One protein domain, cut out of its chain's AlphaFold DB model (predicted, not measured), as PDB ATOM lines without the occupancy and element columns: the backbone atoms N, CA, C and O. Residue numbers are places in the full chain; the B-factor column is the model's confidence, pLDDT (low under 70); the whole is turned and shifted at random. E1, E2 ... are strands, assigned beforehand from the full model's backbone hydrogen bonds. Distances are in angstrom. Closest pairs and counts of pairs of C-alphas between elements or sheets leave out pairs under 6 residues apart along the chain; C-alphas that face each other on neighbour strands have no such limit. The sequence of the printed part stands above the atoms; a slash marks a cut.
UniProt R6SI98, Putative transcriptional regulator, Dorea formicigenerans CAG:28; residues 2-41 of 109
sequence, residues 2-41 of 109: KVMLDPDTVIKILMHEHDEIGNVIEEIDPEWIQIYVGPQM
ATOM      1  N   LYS A   2      22.625  51.890  -3.380       82.81
ATOM      2  CA  LYS A   2      21.189  52.197  -3.340       82.81
ATOM      3  C   LYS A   2      20.654  52.037  -4.756       82.81
ATOM      4  O   LYS A   2      21.146  52.707  -5.655       82.81
ATOM      5  N   VAL A   3      19.692  51.142  -4.937       79.19
ATOM      6  CA  VAL A   3      18.943  51.024  -6.190       79.19
ATOM      7  C   VAL A   3      17.718  51.923  -6.055       79.19
ATOM      8  O   VAL A   3      17.041  51.877  -5.028       79.19
ATOM      9  N   MET A   4      17.475  52.788  -7.038       84.06
ATOM     10  CA  MET A   4      16.245  53.579  -7.122       84.06
ATOM     11  C   MET A   4      15.380  52.993  -8.234       84.06
ATOM     12  O   MET A   4      15.909  52.647  -9.286       84.06
ATOM     13  N   LEU A   5      14.085  52.826  -7.956       85.12
ATOM     14  CA  LEU A   5      13.112  52.313  -8.915       85.12
ATOM     15  C   LEU A   5      12.275  53.486  -9.412       85.12
ATOM     16  O   LEU A   5      11.517  54.075  -8.641       85.12
ATOM     17  N   ASP A   6      12.438  53.808 -10.685       86.00
ATOM     18  CA  ASP A   6      11.629  54.791 -11.388       86.00
ATOM     19  C   ASP A   6      10.397  54.122 -12.028       86.00
ATOM     20  O   ASP A   6      10.382  52.902 -12.240       86.00
ATOM     21  N   PRO A   7       9.334  54.887 -12.340       81.81
ATOM     22  CA  PRO A   7       8.103  54.345 -12.911       81.81
ATOM     23  C   PRO A   7       8.271  53.565 -14.225       81.81
ATOM     24  O   PRO A   7       7.381  52.797 -14.579       81.81
ATOM     25  N   ASP A   8       9.378  53.748 -14.935       85.06
ATOM     26  CA  ASP A   8       9.752  53.085 -16.186       85.06
ATOM     27  C   ASP A   8      10.870  52.033 -16.016       85.06
ATOM     28  O   ASP A   8      11.358  51.465 -16.992       85.06
ATOM     29  N   THR A   9      11.279  51.733 -14.780       86.69
ATOM     30  CA  THR A   9      12.363  50.781 -14.501       86.69
ATOM     31  C   THR A   9      11.986  49.351 -14.881       86.69
ATOM     32  O   THR A   9      10.925  48.860 -14.511       86.69
ATOM     33  N   VAL A  10      12.902  48.629 -15.531       84.94
ATOM     34  CA  VAL A  10      12.792  47.183 -15.779       84.94
ATOM     35  C   VAL A  10      13.956  46.475 -15.094       84.94
ATOM     36  O   VAL A  10      15.115  46.806 -15.341       84.94
ATOM     37  N   ILE A  11      13.659  45.490 -14.245       87.19
ATOM     38  CA  ILE A  11      14.677  44.670 -13.576       87.19
ATOM     39  C   ILE A  11      14.669  43.281 -14.193       87.19
ATOM     40  O   ILE A  11      13.638  42.599 -14.229       87.19
ATOM     41  N   LYS A  12      15.850  42.851 -14.632       90.12
ATOM     42  CA  LYS A  12      16.121  41.484 -15.064       90.12
ATOM     43  C   LYS A  12      17.180  40.875 -14.159       90.12
ATOM     44  O   LYS A  12      18.092  41.575 -13.720       90.12
ATOM     45  N   ILE A  13      17.054  39.584 -13.894       91.19
ATOM     46  CA  ILE A  13      18.062  38.776 -13.216       91.19
ATOM     47  C   ILE A  13      18.640  37.788 -14.216       91.19
ATOM     48  O   ILE A  13      17.924  37.277 -15.071       91.19
ATOM     49  N   LEU A  14      19.940  37.547 -14.119       93.94
ATOM     50  CA  LEU A  14      20.585  36.487 -14.874       93.94
ATOM     51  C   LEU A  14      20.394  35.182 -14.097       93.94
ATOM     52  O   LEU A  14      20.995  35.003 -13.035       93.94
ATOM     53  N   MET A  15      19.518  34.317 -14.593       92.50
ATOM     54  CA  MET A  15      19.200  33.034 -13.980       92.50
ATOM     55  C   MET A  15      20.108  31.947 -14.550       92.50
ATOM     56  O   MET A  15      20.320  31.887 -15.758       92.50
ATOM     57  N   HIS A  16      20.637  31.101 -13.670       93.88
ATOM     58  CA  HIS A  16      21.389  29.908 -14.047       93.88
ATOM     59  C   HIS A  16      20.513  28.687 -13.771       93.88
ATOM     60  O   HIS A  16      19.784  28.675 -12.778       93.88
ATOM     61  N   GLU A  17      20.572  27.680 -14.637       91.62
ATOM     62  CA  GLU A  17      19.900  26.405 -14.390       91.62
ATOM     63  C   GLU A  17      20.657  25.593 -13.342       91.62
ATOM     64  O   GLU A  17      21.891  25.614 -13.298       91.62
ATOM     65  N   HIS A  18      19.910  24.880 -12.499       91.88
ATOM     66  CA  HIS A  18      20.461  24.070 -11.418       91.88
ATOM     67  C   HIS A  18      19.991  22.613 -11.522       91.88
ATOM     68  O   HIS A  18      18.836  22.351 -11.847       91.88
ATOM     69  N   ASP A  19      20.877  21.664 -11.215       91.94
ATOM     70  CA  ASP A  19      20.521  20.246 -11.099       91.94
ATOM     71  C   ASP A  19      19.666  19.960  -9.844       91.94
ATOM     72  O   ASP A  19      19.437  20.828  -8.999       91.94
ATOM     73  N   GLU A  20      19.211  18.712  -9.685       91.19
ATOM     74  CA  GLU A  20      18.374  18.280  -8.549       91.19
ATOM     75  C   GLU A  20      19.037  18.467  -7.168       91.19
ATOM     76  O   GLU A  20      18.365  18.412  -6.137       91.19
ATOM     77  N   ILE A  21      20.355  18.678  -7.132       90.31
ATOM     78  CA  ILE A  21      21.175  18.833  -5.924       90.31
ATOM     79  C   ILE A  21      21.574  20.315  -5.728       90.31
ATOM     80  O   ILE A  21      22.115  20.685  -4.684       90.31
ATOM     81  N   GLY A  22      21.244  21.185  -6.689       86.94
ATOM     82  CA  GLY A  22      21.457  22.627  -6.653       86.94
ATOM     83  C   GLY A  22      22.748  23.114  -7.318       86.94
ATOM     84  O   GLY A  22      23.078  24.294  -7.174       86.94
ATOM     85  N   ASN A  23      23.492  22.273  -8.042       91.69
ATOM     86  CA  ASN A  23      24.688  22.721  -8.769       91.69
ATOM     87  C   ASN A  23      24.301  23.409 -10.075       91.69
ATOM     88  O   ASN A  23      23.380  22.963 -10.751       91.69
ATOM     89  N   VAL A  24      25.028  24.464 -10.449       91.50
ATOM     90  CA  VAL A  24      24.824  25.143 -11.736       91.50
ATOM     91  C   VAL A  24      25.166  24.198 -12.888       91.50
ATOM     92  O   VAL A  24      26.228  23.575 -12.888       91.50
ATOM     93  N   ILE A  25      24.286  24.126 -13.882       93.12
ATOM     94  CA  ILE A  25      24.494  23.351 -15.104       93.12
ATOM     95  C   ILE A  25      25.275  24.217 -16.102       93.12
ATOM     96  O   ILE A  25      24.689  25.023 -16.817       93.12
ATOM     97  N   GLU A  26      26.602  24.064 -16.157       91.44
ATOM     98  CA  GLU A  26      27.488  24.886 -17.011       91.44
ATOM     99  C   GLU A  26      27.220  24.747 -18.523       91.44
ATOM    100  O   GLU A  26      27.621  25.603 -19.305       91.44
ATOM    101  N   GLU A  27      26.553  23.670 -18.941       93.44
ATOM    102  CA  GLU A  27      26.202  23.397 -20.342       93.44
ATOM    103  C   GLU A  27      25.014  24.234 -20.840       93.44
ATOM    104  O   GLU A  27      24.757  24.278 -22.046       93.44
ATOM    105  N   ILE A  28      24.282  24.879 -19.927       89.00
ATOM    106  CA  ILE A  28      23.128  25.716 -20.243       89.00
ATOM    107  C   ILE A  28      23.525  27.179 -20.070       89.00
ATOM    108  O   ILE A  28      23.897  27.617 -18.979       89.00
ATOM    109  N   ASP A  29      23.414  27.944 -21.155       93.69
ATOM    110  CA  ASP A  29      23.647  29.384 -21.113       93.69
ATOM    111  C   ASP A  29      22.638  30.056 -20.168       93.69
ATOM    112  O   ASP A  29      21.436  29.783 -20.246       93.69
ATOM    113  N   PRO A  30      23.088  30.959 -19.283       93.44
ATOM    114  CA  PRO A  30      22.190  31.620 -18.358       93.44
ATOM    115  C   PRO A  30      21.249  32.581 -19.090       93.44
ATOM    116  O   PRO A  30      21.646  33.316 -19.999       93.44
ATOM    117  N   GLU A  31      19.998  32.635 -18.639       91.25
ATOM    118  CA  GLU A  31      18.958  33.454 -19.256       91.25
ATOM    119  C   GLU A  31      18.657  34.707 -18.429       91.25
ATOM    120  O   GLU A  31      18.516  34.673 -17.205       91.25
ATOM    121  N   TRP A  32      18.517  35.852 -19.103       91.81
ATOM    122  CA  TRP A  32      18.026  37.071 -18.462       91.81
ATOM    123  C   TRP A  32      16.507  37.011 -18.299       91.81
ATOM    124  O   TRP A  32      15.761  37.315 -19.231       91.81
ATOM    125  N   ILE A  33      16.051  36.696 -17.089       83.88
ATOM    126  CA  ILE A  33      14.635  36.644 -16.728       83.88
ATOM    127  C   ILE A  33      14.207  37.992 -16.152       83.88
ATOM    128  O   ILE A  33      14.829  38.537 -15.240       83.88
ATOM    129  N   GLN A  34      13.125  38.554 -16.680       81.62
ATOM    130  CA  GLN A  34      12.526  39.772 -16.144       81.62
ATOM    131  C   GLN A  34      11.716  39.469 -14.885       81.62
ATOM    132  O   GLN A  34      10.860  38.592 -14.905       81.62
ATOM    133  N   ILE A  35      11.949  40.238 -13.819       83.69
ATOM    134  CA  ILE A  35      11.272  40.046 -12.525       83.69
ATOM    135  C   ILE A  35      10.498  41.275 -12.047       83.69
ATOM    136  O   ILE A  35       9.705  41.175 -11.117       83.69
ATOM    137  N   TYR A  36      10.728  42.442 -12.652       81.50
ATOM    138  CA  TYR A  36       9.995  43.658 -12.319       81.50
ATOM    139  C   TYR A  36       9.894  44.590 -13.518       81.50
ATOM    140  O   TYR A  36      10.856  44.770 -14.270       81.50
ATOM    141  N   VAL A  37       8.735  45.225 -13.630       80.81
ATOM    142  CA  VAL A  37       8.445  46.315 -14.553       80.81
ATOM    143  C   VAL A  37       7.826  47.447 -13.745       80.81
ATOM    144  O   VAL A  37       6.991  47.211 -12.872       80.81
ATOM    145  N   GLY A  38       8.253  48.674 -14.010       79.50
ATOM    146  CA  GLY A  38       7.708  49.858 -13.376       79.50
ATOM    147  C   GLY A  38       6.273  50.145 -13.839       79.50
ATOM    148  O   GLY A  38       5.880  49.776 -14.949       79.50
ATOM    149  N   PRO A  39       5.471  50.847 -13.023       75.69
ATOM    150  CA  PRO A  39       4.049  51.092 -13.276       75.69
ATOM    151  C   PRO A  39       3.711  51.807 -14.593       75.69
ATOM    152  O   PRO A  39       2.591  51.668 -15.076       75.69
ATOM    153  N   GLN A  40       4.627  52.574 -15.195       77.62
ATOM    154  CA  GLN A  40       4.392  53.212 -16.500       77.62
ATOM    155  C   GLN A  40       4.633  52.276 -17.683       77.62
ATOM    156  O   GLN A  40       4.075  52.497 -18.753       77.62
ATOM    157  N   MET A  41       5.434  51.231 -17.490       74.25
ATOM    158  CA  MET A  41       5.680  50.196 -18.494       74.25
ATOM    159  C   MET A  41       4.678  49.033 -18.385       74.25
ATOM    160  O   MET A  41       4.777  48.064 -19.132       74.25
TER     161      MET A  41
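Overview. This is residues 2 to 41 of the 109 residues of the protein "Putative transcriptional regulator" of Dorea formicigenerans CAG:28 (UniProt R6SI98). With little regular structure, this is a long, narrow hairpin of two strands, E1 and E2, joined at one end by a wide loop, residues 16 to 30. Both printed ends lie at the other end. Of the 40 printed residues, 13 are in the two named strands, E1 then E2, an antiparallel sheet; the class is all strand, with no named helix. The whole is extended, radius of gyration of the C-alphas 14.1 A, spanning 38 by 20 by 13 A.

Along the chain. E1, residues 10 to 15, begins at C-alpha 10 (12.792, 47.183, -15.779) and measures 15.6 A. E2, residues 31 to 37, measures 17.3 A and ends at C-alpha 37 (8.445, 46.315, -14.553).

Arrangement. E1 and E2 form a hairpin, antiparallel at 150 degrees between directions. C-alphas 12 and 34 face each other at 4.1 A. N 13 and O 33 are within hydrogen-bond range at 2.8 A, as are N 33 and O 13 at 2.8 A.

Size, cuts and confidence. The C-alphas farthest apart, of Ile 21 and Gln 40, are 39.7 A apart. The link from E1 to E2 is long, 15 residues. The printed part has no cut, and no printed residue is under 70 in pLDDT.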